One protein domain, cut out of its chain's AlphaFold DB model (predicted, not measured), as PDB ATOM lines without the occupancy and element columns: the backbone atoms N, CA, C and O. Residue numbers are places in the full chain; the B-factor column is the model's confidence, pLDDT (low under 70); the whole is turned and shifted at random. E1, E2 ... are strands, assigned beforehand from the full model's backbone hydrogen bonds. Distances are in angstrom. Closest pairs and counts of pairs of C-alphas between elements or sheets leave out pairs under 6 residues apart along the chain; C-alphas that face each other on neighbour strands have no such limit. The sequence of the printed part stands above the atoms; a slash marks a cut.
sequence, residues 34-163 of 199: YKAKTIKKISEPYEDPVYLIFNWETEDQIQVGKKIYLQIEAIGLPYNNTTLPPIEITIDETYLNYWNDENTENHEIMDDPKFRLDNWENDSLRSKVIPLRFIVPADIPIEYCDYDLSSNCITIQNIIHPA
ATOM      1  N   TYR A  34     134.595 242.352 211.616       70.75
ATOM      2  CA  TYR A  34     134.351 242.157 213.031       70.75
ATOM      3  C   TYR A  34     135.137 240.940 213.521       70.75
ATOM      4  O   TYR A  34     134.929 239.823 213.044       70.75
ATOM      5  N   LYS A  35     136.027 241.163 214.489       75.62
ATOM      6  CA  LYS A  35     136.881 240.136 215.093       75.62
ATOM      7  C   LYS A  35     136.488 239.919 216.539       75.62
ATOM      8  O   LYS A  35     136.346 240.873 217.304       75.62
ATOM      9  N   ALA A  36     136.383 238.661 216.931       75.88
ATOM     10  CA  ALA A  36     136.096 238.280 218.299       75.88
ATOM     11  C   ALA A  36     136.870 237.028 218.700       75.88
ATOM     12  O   ALA A  36     137.385 236.271 217.875       75.88
ATOM     13  N   LYS A  37     136.984 236.851 220.014       80.38
ATOM     14  CA  LYS A  37     137.769 235.788 220.624       80.38
ATOM     15  C   LYS A  37     137.009 235.190 221.791       80.38
ATOM     16  O   LYS A  37     136.652 235.902 222.728       80.38
ATOM     17  N   THR A  38     136.844 233.875 221.761       82.00
ATOM     18  CA  THR A  38     136.300 233.103 222.880       82.00
ATOM     19  C   THR A  38     137.378 232.185 223.429       82.00
ATOM     20  O   THR A  38     138.092 231.538 222.669       82.00
ATOM     21  N   ILE A  39     137.513 232.129 224.754       85.88
ATOM     22  CA  ILE A  39     138.512 231.294 225.429       85.88
ATOM     23  C   ILE A  39     137.793 230.276 226.305       85.88
ATOM     24  O   ILE A  39     136.890 230.626 227.070       85.88
ATOM     25  N   LYS A  40     138.204 229.014 226.201       88.69
ATOM     26  CA  LYS A  40     137.695 227.901 226.999       88.69
ATOM     27  C   LYS A  40     138.848 227.196 227.682       88.69
ATOM     28  O   LYS A  40     139.847 226.870 227.054       88.69
ATOM     29  N   LYS A  41     138.696 226.987 228.985       89.56
ATOM     30  CA  LYS A  41     139.657 226.263 229.810       89.56
ATOM     31  C   LYS A  41     139.196 224.816 229.944       89.56
ATOM     32  O   LYS A  41     138.077 224.584 230.400       89.56
ATOM     33  N   ILE A  42     140.069 223.881 229.601       88.25
ATOM     34  CA  ILE A  42     139.906 222.450 229.827       88.25
ATOM     35  C   ILE A  42     140.878 222.064 230.935       88.25
ATOM     36  O   ILE A  42     142.089 222.152 230.756       88.25
ATOM     37  N   SER A  43     140.346 221.702 232.102       85.31
ATOM     38  CA  SER A  43     141.173 221.262 233.231       85.31
ATOM     39  C   SER A  43     141.334 219.745 233.239       85.31
ATOM     40  O   SER A  43     142.445 219.274 233.352       85.31
ATOM     41  N   GLU A  44     140.258 218.976 233.077       82.81
ATOM     42  CA  GLU A  44     140.328 217.511 232.994       82.81
ATOM     43  C   GLU A  44     140.241 217.068 231.523       82.81
ATOM     44  O   GLU A  44     139.472 217.674 230.771       82.81
ATOM     45  N   PRO A  45     140.988 216.033 231.093       83.12
ATOM     46  CA  PRO A  45     141.819 215.128 231.898       83.12
ATOM     47  C   PRO A  45     143.308 215.534 231.996       83.12
ATOM     48  O   PRO A  45     144.136 214.703 232.365       83.12
ATOM     49  N   TYR A  46     143.670 216.769 231.649       85.50
ATOM     50  CA  TYR A  46     145.061 217.228 231.682       85.50
ATOM     51  C   TYR A  46     145.549 217.526 233.113       85.50
ATOM     52  O   TYR A  46     144.771 217.884 233.993       85.50
ATOM     53  N   GLU A  47     146.853 217.375 233.369       85.69
ATOM     54  CA  GLU A  47     147.450 217.763 234.659       85.69
ATOM     55  C   GLU A  47     147.512 219.293 234.796       85.69
ATOM     56  O   GLU A  47     147.083 219.855 235.806       85.69
ATOM     57  N   ASP A  48     147.965 219.959 233.732       86.69
ATOM     58  CA  ASP A  48     147.914 221.407 233.569       86.69
ATOM     59  C   ASP A  48     146.763 221.806 232.634       86.69
ATOM     60  O   ASP A  48     146.468 221.102 231.668       86.69
ATOM     61  N   PRO A  49     146.090 222.944 232.878       88.06
ATOM     62  CA  PRO A  49     144.933 223.320 232.087       88.06
ATOM     63  C   PRO A  49     145.306 223.712 230.655       88.06
ATOM     64  O   PRO A  49     146.116 224.615 230.434       88.06
ATOM     65  N   VAL A  50     144.598 223.121 229.697       89.31
ATOM     66  CA  VAL A  50     144.660 223.484 228.281       89.31
ATOM     67  C   VAL A  50     143.675 224.619 228.007       89.31
ATOM     68  O   VAL A  50     142.524 224.599 228.452       89.31
ATOM     69  N   TYR A  51     144.113 225.624 227.254       90.69
ATOM     70  CA  TYR A  51     143.268 226.729 226.811       90.69
ATOM     71  C   TYR A  51     142.986 226.598 225.323       90.69
ATOM     72  O   TYR A  51     143.896 226.697 224.503       90.69
ATOM     73  N   LEU A  52     141.712 226.431 224.986       89.00
ATOM     74  CA  LEU A  52     141.230 226.512 223.618       89.00
ATOM     75  C   LEU A  52     140.753 227.925 223.328       89.00
ATOM     76  O   LEU A  52     139.905 228.484 224.028       89.00
ATOM     77  N   ILE A  53     141.319 228.501 222.285       88.50
ATOM     78  CA  ILE A  53     141.056 229.850 221.831       88.50
ATOM     79  C   ILE A  53     140.394 229.752 220.469       88.50
ATOM     80  O   ILE A  53     140.958 229.211 219.527       88.50
ATOM     81  N   PHE A  54     139.206 230.325 220.370       85.25
ATOM     82  CA  PHE A  54     138.427 230.401 219.150       85.25
ATOM     83  C   PHE A  54     138.473 231.845 218.673       85.25
ATOM     84  O   PHE A  54     137.768 232.706 219.206       85.25
ATOM     85  N   ASN A  55     139.351 232.112 217.713       85.62
ATOM     86  CA  ASN A  55     139.455 233.398 217.042       85.62
ATOM     87  C   ASN A  55     138.516 233.358 215.843       85.62
ATOM     88  O   ASN A  55     138.678 232.508 214.971       85.62
ATOM     89  N   TRP A  56     137.530 234.242 215.788       80.12
ATOM     90  CA  TRP A  56     136.620 234.274 214.656       80.12
ATOM     91  C   TRP A  56     136.414 235.679 214.119       80.12
ATOM     92  O   TRP A  56     136.440 236.672 214.846       80.12
ATOM     93  N   GLU A  57     136.239 235.732 212.807       78.50
ATOM     94  CA  GLU A  57     136.152 236.950 212.023       78.50
ATOM     95  C   GLU A  57     134.950 236.873 211.082       78.50
ATOM     96  O   GLU A  57     134.674 235.830 210.490       78.50
ATOM     97  N   THR A  58     134.215 237.970 210.942       72.00
ATOM     98  CA  THR A  58     133.077 238.071 210.025       72.00
ATOM     99  C   THR A  58     133.032 239.460 209.398       72.00
ATOM    100  O   THR A  58     133.275 240.463 210.061       72.00
ATOM    101  N   GLU A  59     132.729 239.527 208.103       66.62
ATOM    102  CA  GLU A  59     132.636 240.790 207.347       66.62
ATOM    103  C   GLU A  59     131.427 241.642 207.791       66.62
ATOM    104  O   GLU A  59     131.419 242.869 207.673       66.62
ATOM    105  N   ASP A  60     130.407 240.985 208.350       58.81
ATOM    106  CA  ASP A  60     129.190 241.585 208.900       58.81
ATOM    107  C   ASP A  60     128.951 241.107 210.344       58.81
ATOM    108  O   ASP A  60     129.644 240.230 210.848       58.81
ATOM    109  N   GLN A  61     127.932 241.638 211.025       54.88
ATOM    110  CA  GLN A  61     127.458 241.098 212.310       54.88
ATOM    111  C   GLN A  61     127.219 239.579 212.231       54.88
ATOM    112  O   GLN A  61     126.792 239.091 211.180       54.88
ATOM    113  N   ILE A  62     127.404 238.839 213.338       54.09
ATOM    114  CA  ILE A  62     126.964 237.436 213.387       54.09
ATOM    115  C   ILE A  62     125.451 237.404 213.190       54.09
ATOM    116  O   ILE A  62     124.673 237.701 214.096       54.09
ATOM    117  N   GLN A  63     125.041 237.024 211.991       55.91
ATOM    118  CA  GLN A  63     123.664 236.738 211.636       55.91
ATOM    119  C   GLN A  63     123.615 235.329 211.057       55.91
ATOM    120  O   GLN A  63     124.578 234.841 210.461       55.91
ATOM    121  N   VAL A  64     122.474 234.672 211.227       57.81
ATOM    122  CA  VAL A  64     122.215 233.354 210.645       57.81
ATOM    123  C   VAL A  64     122.514 233.357 209.147       57.81
ATOM    124  O   VAL A  64     122.106 234.265 208.426       57.81
ATOM    125  N   GLY A  65     123.231 232.337 208.677       58.38
ATOM    126  CA  GLY A  65     123.584 232.156 207.271       58.38
ATOM    127  C   GLY A  65     124.739 233.028 206.768       58.38
ATOM    128  O   GLY A  65     125.136 232.874 205.609       58.38
ATOM    129  N   LYS A  66     125.304 233.913 207.603       65.81
ATOM    130  CA  LYS A  66     126.502 234.696 207.263       65.81
ATOM    131  C   LYS A  66     127.779 233.889 207.478       65.81
ATOM    132  O   LYS A  66     127.834 232.993 208.319       65.81
ATOM    133  N   LYS A  67     128.785 234.205 206.659       73.06
ATOM    134  CA  LYS A  67     130.096 233.552 206.654       73.06
ATOM    135  C   LYS A  67     130.934 234.051 207.820       73.06
ATOM    136  O   LYS A  67     131.066 235.253 208.011       73.06
ATOM    137  N   ILE A  68     131.512 233.108 208.546       78.19
ATOM    138  CA  ILE A  68     132.428 233.332 209.656       78.19
ATOM    139  C   ILE A  68     133.713 232.579 209.335       78.19
ATOM    140  O   ILE A  68     133.676 231.459 208.834       78.19
ATOM    141  N   TYR A  69     134.851 233.194 209.608       82.81
ATOM    142  CA  TYR A  69     136.165 232.585 209.491       82.81
ATOM    143  C   TYR A  69     136.650 232.250 210.894       82.81
ATOM    144  O   TYR A  69     136.910 233.156 211.677       82.81
ATOM    145  N   LEU A  70     136.729 230.966 211.227       83.06
ATOM    146  CA  LEU A  70     137.135 230.471 212.539       83.06
ATOM    147  C   LEU A  70     138.566 229.929 212.479       83.06
ATOM    148  O   LEU A  70     138.884 229.093 211.643       83.06
ATOM    149  N   GLN A  71     139.418 230.354 213.397       87.75
ATOM    150  CA  GLN A  71     140.712 229.744 213.665       87.75
ATOM    151  C   GLN A  71     140.758 229.317 215.123       87.75
ATOM    152  O   GLN A  71     140.399 230.083 216.019       87.75
ATOM    153  N   ILE A  72     141.212 228.092 215.355       88.19
ATOM    154  CA  ILE A  72     141.257 227.507 216.684       88.19
ATOM    155  C   ILE A  72     142.709 227.305 217.085       88.19
ATOM    156  O   ILE A  72     143.524 226.844 216.289       88.19
ATOM    157  N   GLU A  73     143.027 227.670 218.319       90.50
ATOM    158  CA  GLU A  73     144.355 227.523 218.902       90.50
ATOM    159  C   GLU A  73     144.237 226.791 220.238       90.50
ATOM    160  O   GLU A  73     143.372 227.108 221.051       90.50
ATOM    161  N   ALA A  74     145.120 225.829 220.476       89.12
ATOM    162  CA  ALA A  74     145.259 225.121 221.736       89.12
ATOM    163  C   ALA A  74     146.596 225.496 222.384       89.12
ATOM    164  O   ALA A  74     147.649 225.356 221.762       89.12
ATOM    165  N   ILE A  75     146.554 225.980 223.625       90.62
ATOM    166  CA  ILE A  75     147.728 226.380 224.416       90.62
ATOM    167  C   ILE A  75     147.804 225.522 225.675       90.62
ATOM    168  O   ILE A  75     146.776 225.232 226.285       90.62
ATOM    169  N   GLY A  76     149.021 225.174 226.096       86.06
ATOM    170  CA  GLY A  76     149.250 224.397 227.318       86.06
ATOM    171  C   GLY A  76     149.079 222.893 227.124       86.06
ATOM    172  O   GLY A  76     148.905 222.172 228.098       86.06
ATOM    173  N   LEU A  77     149.117 222.420 225.874       87.00
ATOM    174  CA  LEU A  77     149.157 220.991 225.587       87.00
ATOM    175  C   LEU A  77     150.447 220.381 226.166       87.00
ATOM    176  O   LEU A  77     151.517 220.959 225.966       87.00
ATOM    177  N   PRO A  78     150.387 219.199 226.804       84.00
ATOM    178  CA  PRO A  78     151.555 218.541 227.398       84.00
ATOM    179  C   PRO A  78     152.483 217.885 226.353       84.00
ATOM    180  O   PRO A  78     153.369 217.102 226.700       84.00
ATOM    181  N   TYR A  79     152.274 218.169 225.064       81.69
ATOM    182  CA  TYR A  79     152.980 217.547 223.949       81.69
ATOM    183  C   TYR A  79     154.134 218.414 223.452       81.69
ATOM    184  O   TYR A  79     154.079 219.639 223.476       81.69
ATOM    185  N   ASN A  80     155.166 217.756 222.928       71.31
ATOM    186  CA  ASN A  80     156.234 218.412 222.185       71.31
ATOM    187  C   ASN A  80     155.975 218.310 220.676       71.31
ATOM    188  O   ASN A  80     155.378 217.343 220.204       71.31
ATOM    189  N   ASN A  81     156.536 219.249 219.908       67.94
ATOM    190  CA  ASN A  81     156.393 219.360 218.445       67.94
ATOM    191  C   ASN A  81     156.810 218.092 217.647       67.94
ATOM    192  O   ASN A  81     156.552 217.976 216.456       67.94
ATOM    193  N   THR A  82     157.468 217.114 218.279       66.00
ATOM    194  CA  THR A  82     157.911 215.855 217.649       66.00
ATOM    195  C   THR A  82     156.978 214.660 217.855       66.00
ATOM    196  O   THR A  82     157.110 213.670 217.140       66.00
ATOM    197  N   THR A  83     156.053 214.720 218.811       65.00
ATOM    198  CA  THR A  83     155.111 213.634 219.142       65.00
ATOM    199  C   THR A  83     153.736 214.239 219.363       65.00
ATOM    200  O   THR A  83     153.215 214.229 220.474       65.00
ATOM    201  N   LEU A  84     153.193 214.836 218.304       72.25
ATOM    202  CA  LEU A  84     151.845 215.370 218.331       72.25
ATOM    203  C   LEU A  84     150.856 214.234 218.025       72.25
ATOM    204  O   LEU A  84     150.895 213.697 216.910       72.25
ATOM    205  N   PRO A  85     149.988 213.841 218.969       76.75
ATOM    206  CA  PRO A  85     148.872 212.975 218.625       76.75
ATOM    207  C   PRO A  85     147.938 213.701 217.648       76.75
ATOM    208  O   PRO A  85     147.989 214.931 217.528       76.75
ATOM    209  N   PRO A  86     147.082 212.978 216.906       81.19
ATOM    210  CA  PRO A  86     146.013 213.647 216.193       81.19
ATOM    211  C   PRO A  86     145.144 214.363 217.231       81.19
ATOM    212  O   PRO A  86     144.692 213.755 218.197       81.19
ATOM    213  N   ILE A  87     144.957 215.664 217.037       85.25
ATOM    214  CA  ILE A  87     144.021 216.469 217.809       85.25
ATOM    215  C   ILE A  87     143.041 217.063 216.805       85.25
ATOM    216  O   ILE A  87     143.438 217.685 215.812       85.25
ATOM    217  N   GLU A  88     141.763 216.809 217.037       89.25
ATOM    218  CA  GLU A  88     140.674 217.124 216.124       89.25
ATOM    219  C   GLU A  88     139.607 217.943 216.824       89.25
ATOM    220  O   GLU A  88     139.370 217.822 218.022       89.25
ATOM    221  N   ILE A  89     138.950 218.793 216.052       86.81
ATOM    222  CA  ILE A  89     137.785 219.536 216.490       86.81
ATOM    223  C   ILE A  89     136.645 219.220 215.545       86.81
ATOM    224  O   ILE A  89     136.781 219.438 214.348       86.81
ATOM    225  N   THR A  90     135.525 218.755 216.077       87.00
ATOM    226  CA  THR A  90     134.352 218.376 215.295       87.00
ATOM    227  C   THR A  90     133.198 219.313 215.601       87.00
ATOM    228  O   THR A  90     132.893 219.583 216.765       87.00
ATOM    229  N   ILE A  91     132.539 219.804 214.557       81.06
ATOM    230  CA  ILE A  91     131.290 220.558 214.677       81.06
ATOM    231  C   ILE A  91     130.177 219.707 214.078       81.06
ATOM    232  O   ILE A  91     130.324 219.174 212.986       81.06
ATOM    233  N   ASP A  92     129.056 219.573 214.776       78.94
ATOM    234  CA  ASP A  92     127.914 218.841 214.233       78.94
ATOM    235  C   ASP A  92     127.330 219.594 213.016       78.94
ATOM    236  O   ASP A  92     126.986 220.779 213.088       78.94
ATOM    237  N   GLU A  93     127.242 218.890 211.884       74.06
ATOM    238  CA  GLU A  93     126.757 219.407 210.601       74.06
ATOM    239  C   GLU A  93     125.340 219.968 210.682       74.06
ATOM    240  O   GLU A  93     124.995 220.876 209.928       74.06
ATOM    241  N   THR A  94     124.522 219.488 211.623       76.81
ATOM    242  CA  THR A  94     123.158 219.989 211.819       76.81
ATOM    243  C   THR A  94     123.117 221.465 212.206       76.81
ATOM    244  O   THR A  94     122.092 222.110 211.999       76.81
ATOM    245  N   TYR A  95     124.213 222.030 212.725       73.88
ATOM    246  CA  TYR A  95     124.319 223.459 213.027       73.88
ATOM    247  C   TYR A  95     124.881 224.285 211.864       73.88
ATOM    248  O   TYR A  95     124.832 225.521 211.909       73.88
ATOM    249  N   LEU A  96     125.403 223.634 210.824       72.81
ATOM    250  CA  LEU A  96     126.093 224.276 209.716       72.81
ATOM    251  C   LEU A  96     125.161 224.488 208.519       72.81
ATOM    252  O   LEU A  96     124.330 223.656 208.170       72.81
ATOM    253  N   ASN A  97     125.303 225.648 207.885       66.94
ATOM    254  CA  ASN A  97     124.713 225.951 206.591       66.94
ATOM    255  C   ASN A  97     125.814 225.848 205.536       66.94
ATOM    256  O   ASN A  97     126.879 226.446 205.689       66.94
ATOM    257  N   TYR A  98     125.566 225.136 204.445       59.94
ATOM    258  CA  TYR A  98     126.554 225.009 203.380       59.94
ATOM    259  C   TYR A  98     126.529 226.261 202.495       59.94
ATOM    260  O   TYR A  98     125.469 226.762 202.114       59.94
ATOM    261  N   TRP A  99     127.706 226.811 202.189       50.59
ATOM    262  CA  TRP A  99     127.830 227.917 201.240       50.59
ATOM    263  C   TRP A  99     127.860 227.384 199.811       50.59
ATOM    264  O   TRP A  99     128.638 226.486 199.508       50.59
ATOM    265  N   ASN A 100     127.057 227.992 198.940       44.22
ATOM    266  CA  ASN A 100     127.107 227.799 197.499       44.22
ATOM    267  C   ASN A 100     127.521 229.136 196.869       44.22
ATOM    268  O   ASN A 100     126.735 230.082 196.883       44.22
ATOM    269  N   ASP A 101     128.752 229.235 196.367       47.12
ATOM    270  CA  ASP A 101     129.063 230.246 195.355       47.12
ATOM    271  C   ASP A 101     128.560 229.682 194.024       47.12
ATOM    272  O   ASP A 101     129.046 228.647 193.572       47.12
ATOM    273  N   GLU A 102     127.574 230.348 193.417       42.72
ATOM    274  CA  GLU A 102     126.758 229.892 192.272       42.72
ATOM    275  C   GLU A 102     127.529 229.546 190.970       42.72
ATOM    276  O   GLU A 102     126.911 229.388 189.923       42.72
ATOM    277  N   ASN A 103     128.859 229.401 190.985       45.31
ATOM    278  CA  ASN A 103     129.687 229.197 189.790       45.31
ATOM    279  C   ASN A 103     130.601 227.961 189.799       45.31
ATOM    280  O   ASN A 103     131.440 227.826 188.908       45.31
ATOM    281  N   THR A 104     130.421 227.024 190.725       43.38
ATOM    282  CA  THR A 104     131.086 225.715 190.634       43.38
ATOM    283  C   THR A 104     130.101 224.607 190.971       43.38
ATOM    284  O   THR A 104     129.892 224.258 192.127       43.38
ATOM    285  N   GLU A 105     129.497 224.038 189.925       39.78
ATOM    286  CA  GLU A 105     129.000 222.664 189.944       39.78
ATOM    287  C   GLU A 105     130.168 221.752 190.329       39.78
ATOM    288  O   GLU A 105     130.985 221.401 189.486       39.78
ATOM    289  N   ASN A 106     130.309 221.463 191.618       38.81
ATOM    290  CA  ASN A 106     130.732 220.177 192.154       38.81
ATOM    291  C   ASN A 106     130.557 220.234 193.665       38.81
ATOM    292  O   ASN A 106     131.093 221.097 194.355       38.81
ATOM    293  N   HIS A 107     129.712 219.333 194.141       43.00
ATOM    294  CA  HIS A 107     129.433 219.132 195.543       43.00
ATOM    295  C   HIS A 107     130.723 218.768 196.264       43.00
ATOM    296  O   HIS A 107     131.287 217.711 196.009       43.00
ATOM    297  N   GLU A 108     131.126 219.595 197.211       36.78
ATOM    298  CA  GLU A 108     131.763 219.080 198.406       36.78
ATOM    299  C   GLU A 108     130.844 219.496 199.550       36.78
ATOM    300  O   GLU A 108     130.896 220.603 200.086       36.78
ATOM    301  N   ILE A 109     129.956 218.566 199.914       42.56
ATOM    302  CA  ILE A 109     129.751 218.288 201.337       42.56
ATOM    303  C   ILE A 109     131.170 218.339 201.912       42.56
ATOM    304  O   ILE A 109     132.046 217.677 201.357       42.56
ATOM    305  N   MET A 110     131.465 219.192 202.896       47.75
ATOM    306  CA  MET A 110     132.735 219.013 203.598       47.75
ATOM    307  C   MET A 110     132.675 217.582 204.122       47.75
ATOM    308  O   MET A 110     131.912 217.326 205.043       47.75
ATOM    309  N   ASP A 111     133.396 216.658 203.479       47.62
ATOM    310  CA  ASP A 111     133.276 215.215 203.731       47.62
ATOM    311  C   ASP A 111     133.626 214.865 205.189       47.62
ATOM    312  O   ASP A 111     133.377 213.748 205.642       47.62
ATOM    313  N   ASP A 112     134.195 215.819 205.934       59.06
ATOM    314  CA  ASP A 112     134.409 215.711 207.365       59.06
ATOM    315  C   ASP A 112     134.322 217.101 208.035       59.06
ATOM    316  O   ASP A 112     135.148 217.972 207.741       59.06
ATOM    317  N   PRO A 113     133.402 217.344 208.989       62.62
ATOM    318  CA  PRO A 113     133.388 218.549 209.821       62.62
ATOM    319  C   PRO A 113     134.456 218.482 210.932       62.62
ATOM    320  O   PRO A 113     134.297 219.074 212.003       62.62
ATOM    321  N   LYS A 114     135.529 217.724 210.679       71.25
ATOM    322  CA  LYS A 114     136.680 217.523 211.550       71.25
ATOM    323  C   LYS A 114     137.825 218.413 211.117       71.25
ATOM    324  O   LYS A 114     138.342 218.344 210.002       71.25
ATOM    325  N   PHE A 115     138.277 219.221 212.056       76.56
ATOM    326  CA  PHE A 115     139.343 220.184 211.881       76.56
ATOM    327  C   PHE A 115     140.554 219.727 212.669       76.56
ATOM    328  O   PHE A 115     140.545 219.706 213.898       76.56
ATOM    329  N   ARG A 116     141.612 219.363 211.951       82.81
ATOM    330  CA  ARG A 116     142.872 218.975 212.577       82.81
ATOM    331  C   ARG A 116     143.623 220.208 213.066       82.81
ATOM    332  O   ARG A 116     143.726 221.217 212.365       82.81
ATOM    333  N   LEU A 117     144.160 220.086 214.268       81.06
ATOM    334  CA  LEU A 117     145.124 220.998 214.856       81.06
ATOM    335  C   LEU A 117     146.517 220.415 214.561       81.06
ATOM    336  O   LEU A 117     146.911 219.427 215.172       81.06
ATOM    337  N   ASP A 118     147.226 220.952 213.566       81.94
ATOM    338  CA  ASP A 118     148.471 220.354 213.043       81.94
ATOM    339  C   ASP A 118     149.649 221.335 212.924       81.94
ATOM    340  O   ASP A 118     150.780 220.911 212.682       81.94
ATOM    341  N   ASN A 119     149.416 222.634 213.132       82.44
ATOM    342  CA  ASN A 119     150.448 223.657 213.007       82.44
ATOM    343  C   ASN A 119     150.919 224.154 214.380       82.44
ATOM    344  O   ASN A 119     150.225 224.939 215.028       82.44
ATOM    345  N   TRP A 120     152.094 223.703 214.825       81.69
ATOM    346  CA  TRP A 120     152.703 224.148 216.081       81.69
ATOM    347  C   TRP A 120     153.493 225.448 215.886       81.69
ATOM    348  O   TRP A 120     154.524 225.470 215.214       81.69
ATOM    349  N   GLU A 121     153.046 226.528 216.518       79.88
ATOM    350  CA  GLU A 121     153.680 227.843 216.444       79.88
ATOM    351  C   GLU A 121     153.551 228.582 217.783       79.88
ATOM    352  O   GLU A 121     152.461 228.655 218.347       79.88
ATOM    353  N   ASN A 122     154.639 229.182 218.281       79.19
ATOM    354  CA  ASN A 122     154.645 229.991 219.514       79.19
ATOM    355  C   ASN A 122     153.973 229.288 220.713       79.19
ATOM    356  O   ASN A 122     153.090 229.863 221.348       79.19
ATOM    357  N   ASP A 123     154.349 228.031 220.973       79.06
ATOM    358  CA  ASP A 123     153.794 227.190 222.050       79.06
ATOM    359  C   ASP A 123     152.266 227.005 221.989       79.06
ATOM    360  O   ASP A 123     151.599 226.730 222.988       79.06
ATOM    361  N   SER A 124     151.708 227.150 220.785       83.75
ATOM    362  CA  SER A 124     150.301 226.931 220.486       83.75
ATOM    363  C   SER A 124     150.157 226.006 219.286       83.75
ATOM    364  O   SER A 124     150.876 226.133 218.296       83.75
ATOM    365  N   LEU A 125     149.203 225.088 219.357       87.94
ATOM    366  CA  LEU A 125     148.822 224.253 218.232       87.94
ATOM    367  C   LEU A 125     147.596 224.865 217.558       87.94
ATOM    368  O   LEU A 125     146.594 225.121 218.221       87.94
ATOM    369  N   ARG A 126     147.674 225.124 216.254       88.50
ATOM    370  CA  ARG A 126     146.669 225.908 215.528       88.50
ATOM    371  C   ARG A 126     146.024 225.126 214.401       88.50
ATOM    372  O   ARG A 126     146.658 224.286 213.762       88.50
ATOM    373  N   SER A 127     144.769 225.461 214.127       85.81
ATOM    374  CA  SER A 127     144.051 225.000 212.947       85.81
ATOM    375  C   SER A 127     144.332 225.931 211.767       85.81
ATOM    376  O   SER A 127     144.722 227.097 211.919       85.81
ATOM    377  N   LYS A 128     144.039 225.442 210.560       84.25
ATOM    378  CA  LYS A 128     143.786 226.329 209.417       84.25
ATOM    379  C   LYS A 128     142.570 227.217 209.705       84.25
ATOM    380  O   LYS A 128     141.777 226.922 210.599       84.25
ATOM    381  N   VAL A 129     142.426 228.300 208.945       82.94
ATOM    382  CA  VAL A 129     141.211 229.123 208.980       82.94
ATOM    383  C   VAL A 129     140.072 228.344 208.325       82.94
ATOM    384  O   VAL A 129     140.204 227.874 207.196       82.94
ATOM    385  N   ILE A 130     138.962 228.218 209.042       79.38
ATOM    386  CA  ILE A 130     137.804 227.407 208.690       79.38
ATOM    387  C   ILE A 130     136.644 228.345 208.338       79.38
ATOM    388  O   ILE A 130     136.151 229.060 209.213       79.38
ATOM    389  N   PRO A 131     136.182 228.371 207.079       78.81
ATOM    390  CA  PRO A 131     134.982 229.107 206.717       78.81
ATOM    391  C   PRO A 131     133.731 228.322 207.144       78.81
ATOM    392  O   PRO A 131     133.492 227.221 206.663       78.81
ATOM    393  N   LEU A 132     132.907 228.909 208.010       76.38
ATOM    394  CA  LEU A 132     131.662 228.326 208.514       76.38
ATOM    395  C   LEU A 132     130.479 229.261 208.250       76.38
ATOM    396  O   LEU A 132     130.630 230.479 208.161       76.38
ATOM    397  N   ARG A 133     129.277 228.694 208.166       74.25
ATOM    398  CA  ARG A 133     128.015 229.435 208.276       74.25
ATOM    399  C   ARG A 133     127.106 228.666 209.200       74.25
ATOM    400  O   ARG A 133     127.007 227.455 209.072       74.25
ATOM    401  N   PHE A 134     126.416 229.361 210.086       69.81
ATOM    402  CA  PHE A 134     125.501 228.713 211.020       69.81
ATOM    403  C   PHE A 134     124.055 228.879 210.573       69.81
ATOM    404  O   PHE A 134     123.668 229.966 210.131       69.81
ATOM    405  N   ILE A 135     123.250 227.818 210.683       65.00
ATOM    406  CA  ILE A 135     121.802 227.889 210.406       65.00
ATOM    407  C   ILE A 135     121.007 228.509 211.561       65.00
ATOM    408  O   ILE A 135     119.867 228.921 211.365       65.00
ATOM    409  N   VAL A 136     121.599 228.605 212.754       62.78
ATOM    410  CA  VAL A 136     121.010 229.254 213.928       62.78
ATOM    411  C   VAL A 136     122.088 229.991 214.725       62.78
ATOM    412  O   VAL A 136     123.216 229.509 214.808       62.78
ATOM    413  N   PRO A 137     121.779 231.156 215.321       57.03
ATOM    414  CA  PRO A 137     122.711 231.883 216.160       57.03
ATOM    415  C   PRO A 137     122.565 231.307 217.572       57.03
ATOM    416  O   PRO A 137     121.729 231.759 218.352       57.03
ATOM    417  N   ALA A 138     123.291 230.233 217.860       60.28
ATOM    418  CA  ALA A 138     123.190 229.513 219.122       60.28
ATOM    419  C   ALA A 138     124.580 229.182 219.660       60.28
ATOM    420  O   ALA A 138     125.557 229.172 218.913       60.28
ATOM    421  N   ASP A 139     124.647 228.874 220.953       68.44
ATOM    422  CA  ASP A 139     125.837 228.312 221.580       68.44
ATOM    423  C   ASP A 139     126.057 226.880 221.064       68.44
ATOM    424  O   ASP A 139     125.627 225.898 221.670       68.44
ATOM    425  N   ILE A 140     126.685 226.773 219.894       74.19
ATOM    426  CA  ILE A 140     126.882 225.499 219.201       74.19
ATOM    427  C   ILE A 140     127.888 224.643 219.976       74.19
ATOM    428  O   ILE A 140     128.974 225.139 220.311       74.19
ATOM    429  N   PRO A 141     127.546 223.377 220.281       81.62
ATOM    430  CA  PRO A 141     128.487 222.449 220.878       81.62
ATOM    431  C   PRO A 141     129.552 222.060 219.852       81.62
ATOM    432  O   PRO A 141     129.253 221.775 218.694       81.62
ATOM    433  N   ILE A 142     130.799 222.036 220.300       84.81
ATOM    434  CA  ILE A 142     131.946 221.588 219.517       84.81
ATOM    435  C   ILE A 142     132.619 220.467 220.295       84.81
ATOM    436  O   ILE A 142     132.825 220.587 221.501       84.81
ATOM    437  N   GLU A 143     132.967 219.382 219.621       90.12
ATOM    438  CA  GLU A 143     133.734 218.298 220.223       90.12
ATOM    439  C   GLU A 143     135.218 218.538 219.983       90.12
ATOM    440  O   GLU A 143     135.660 218.684 218.851       90.12
ATOM    441  N   TYR A 144     135.992 218.601 221.056       89.88
ATOM    442  CA  TYR A 144     137.444 218.614 221.005       89.88
ATOM    443  C   TYR A 144     137.945 217.215 221.322       89.88
ATOM    444  O   TYR A 144     137.695 216.723 222.421       89.88
ATOM    445  N   CYS A 145     138.630 216.591 220.373       89.62
ATOM    446  CA  CYS A 145     139.149 215.248 220.507       89.62
ATOM    447  C   CYS A 145     140.675 215.225 220.547       89.62
ATOM    448  O   CYS A 145     141.342 215.703 219.632       89.62
ATOM    449  N   ASP A 146     141.213 214.613 221.592       88.25
ATOM    450  CA  ASP A 146     142.627 214.317 221.761       88.25
ATOM    451  C   ASP A 146     142.772 212.804 221.926       88.25
ATOM    452  O   ASP A 146     142.382 212.218 222.940       88.25
ATOM    453  N   TYR A 147     143.282 212.156 220.882       85.25
ATOM    454  CA  TYR A 147     143.298 210.697 220.786       85.25
ATOM    455  C   TYR A 147     144.416 210.030 221.600       85.25
ATOM    456  O   TYR A 147     144.535 208.805 221.556       85.25
ATOM    457  N   ASP A 148     145.229 210.797 222.329       84.81
ATOM    458  CA  ASP A 148     146.194 210.258 223.296       84.81
ATOM    459  C   ASP A 148     145.589 210.112 224.706       84.81
ATOM    460  O   ASP A 148     146.119 209.397 225.558       84.81
ATOM    461  N   LEU A 149     144.445 210.757 224.960       81.94
ATOM    462  CA  LEU A 149     143.738 210.690 226.235       81.94
ATOM    463  C   LEU A 149     142.795 209.482 226.316       81.94
ATOM    464  O   LEU A 149     142.299 208.980 225.318       81.94
ATOM    465  N   SER A 150     142.501 209.029 227.540       70.19
ATOM    466  CA  SER A 150     141.571 207.908 227.787       70.19
ATOM    467  C   SER A 150     140.097 208.247 227.522       70.19
ATOM    468  O   SER A 150     139.304 207.358 227.213       70.19
ATOM    469  N   SER A 151     139.735 209.527 227.648       70.56
ATOM    470  CA  SER A 151     138.480 210.091 227.154       70.56
ATOM    471  C   SER A 151     138.814 210.913 225.924       70.56
ATOM    472  O   SER A 151     139.280 212.044 226.047       70.56
ATOM    473  N   ASN A 152     138.593 210.328 224.751       75.94
ATOM    474  CA  ASN A 152     139.125 210.877 223.511       75.94
ATOM    475  C   ASN A 152     138.488 212.202 223.112       75.94
ATOM    476  O   ASN A 152     139.090 212.888 222.308       75.94
ATOM    477  N   CYS A 153     137.294 212.547 223.608       87.81
ATOM    478  CA  CYS A 153     136.567 213.741 223.181       87.81
ATOM    479  C   CYS A 153     135.882 214.461 224.351       87.81
ATOM    480  O   CYS A 153     135.342 213.832 225.263       87.81
ATOM    481  N   ILE A 154     135.891 215.791 224.298       89.00
ATOM    482  CA  ILE A 154     135.314 216.714 225.275       89.00
ATOM    483  C   ILE A 154     134.370 217.657 224.530       89.00
ATOM    484  O   ILE A 154     134.790 218.379 223.626       89.00
ATOM    485  N   THR A 155     133.097 217.690 224.921       88.50
ATOM    486  CA  THR A 155     132.136 218.647 224.363       88.50
ATOM    487  C   THR A 155     132.299 220.011 225.027       88.50
ATOM    488  O   THR A 155     132.189 220.155 226.245       88.50
ATOM    489  N   ILE A 156     132.515 221.037 224.216       84.62
ATOM    490  CA  ILE A 156     132.693 222.421 224.632       84.62
ATOM    491  C   ILE A 156     131.509 223.229 224.110       84.62
ATOM    492  O   ILE A 156     131.122 223.120 222.951       84.62
ATOM    493  N   GLN A 157     130.941 224.068 224.971       83.06
ATOM    494  CA  GLN A 157     129.784 224.906 224.649       83.06
ATOM    495  C   GLN A 157     130.104 226.394 224.810       83.06
ATOM    496  O   GLN A 157     131.109 226.781 225.424       83.06
ATOM    497  N   ASN A 158     129.206 227.239 224.304       73.50
ATOM    498  CA  ASN A 158     129.252 228.703 224.385       73.50
ATOM    499  C   ASN A 158     130.534 229.271 223.772       73.50
ATOM    500  O   ASN A 158     131.286 229.997 224.431       73.50
ATOM    501  N   ILE A 159     130.835 228.838 222.550       71.44
ATOM    502  CA  ILE A 159     132.041 229.223 221.815       71.44
ATOM    503  C   ILE A 159     131.742 230.401 220.894       71.44
ATOM    504  O   ILE A 159     132.481 231.383 220.883       71.44
ATOM    505  N   ILE A 160     130.643 230.317 220.151       65.25
ATOM    506  CA  ILE A 160     130.212 231.343 219.208       65.25
ATOM    507  C   ILE A 160     128.859 231.829 219.692       65.25
ATOM    508  O   ILE A 160     127.853 231.152 219.517       65.25
ATOM    509  N   HIS A 161     128.859 232.987 220.342       62.09
ATOM    510  CA  HIS A 161     127.637 233.624 220.800       62.09
ATOM    511  C   HIS A 161     127.323 234.791 219.859       62.09
ATOM    512  O   HIS A 161     128.224 235.597 219.596       62.09
ATOM    513  N   PRO A 162     126.091 234.916 219.332       54.41
ATOM    514  CA  PRO A 162     125.691 236.139 218.647       54.41
ATOM    515  C   PRO A 162     125.908 237.326 219.591       54.41
ATOM    516  O   PRO A 162     125.589 237.244 220.775       54.41
ATOM    517  N   ALA A 163     126.479 238.427 219.093       47.66
ATOM    518  CA  ALA A 163     126.647 239.624 219.912       47.66
ATOM    519  C   ALA A 163     125.291 240.018 220.536       47.66
ATOM    520  O   ALA A 163     124.264 239.893 219.856       47.66
TER     521      ALA A 163
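Overview. This is residues 34 to 163 of the 199 residues of an uncharacterized protein of Nitrosopumilus cobalaminigenes (UniProt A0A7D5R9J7). One strongly twisted sheet of nine strands wraps round into a flattened, nearly closed barrel, with the remaining gap between E1 and E9. E6 runs on into E7 along E3, and residues 101 to 107 of the long link from E4 to E5 stick out beyond one end. The printed part has 130 residues with no named helix and nine named strands, E1 to E9 in order along it. The branched sheet has antiparallel neighbour pairs, and the class is all strand, though 57 of the 130 residues are in named strands. The whole is compact, with a radius of gyration of the C-alphas of 15.2 A and spans of 46 by 33 by 27 A.

Along the chain. E1, residues 34 to 42, begins at C-alpha 34 (134.351, 242.157, 213.031) and is 26.5 A long. E2, residues 50 to 58, measures 26.1 A, and E3, residues 67 to 75, 26.0 A. E4 holds residues 87 to 91, 13.7 A, and E5 residues 114 to 121, 20.5 A. E6, residues 124 to 127, and E7, residues 130 to 133, measure 10.0 A each. E8, residues 142 to 146, is 13.1 A long. E9, residues 153 to 156, is 9.6 A long and ends at C-alpha 156 (132.693, 222.421, 224.632).

Arrangement. E1, E2 and E3 form a meander, each strand the antiparallel neighbour of the one before; N 38 and O 54 are 3.0 A apart, and N 53 and O 73 2.8 A. On the other side of E3 from E2 are E6, with N 74 and O 125 at 2.8 A, and E7, with N 70 and O 130 at 2.8 A. E6 runs on into E7 at 54 degrees. E4, E5 and E6 form a second meander, with N 89 and O 115 at 2.8 A and N 121 and O 124 at 2.8 A. E3 to E6 form a Greek key, in which E3 is the antiparallel neighbour of E6. E8 is beside E4, with N 90 and O 143 at 2.8 A. E8 and E9 are a hairpin, with N 144 and O 154 at 2.8 A. The closest C-alphas of edge strands E1 and E9, those of Lys 40 and Ile 156, are 7.8 A apart.

Size, cuts and confidence. The two C-alphas farthest apart, those of Glu 47 and Asn 103, are 49.6 A apart. The printed part has no cut. The links E3 to E4, 11 residues, and E4 to E5, 22 residues, are long. Mean pLDDT of the printed part is 74.4; residues 59 to 66, 81 to 83, 97 to 113, 134 to 139 and 160 to 163 are under 70.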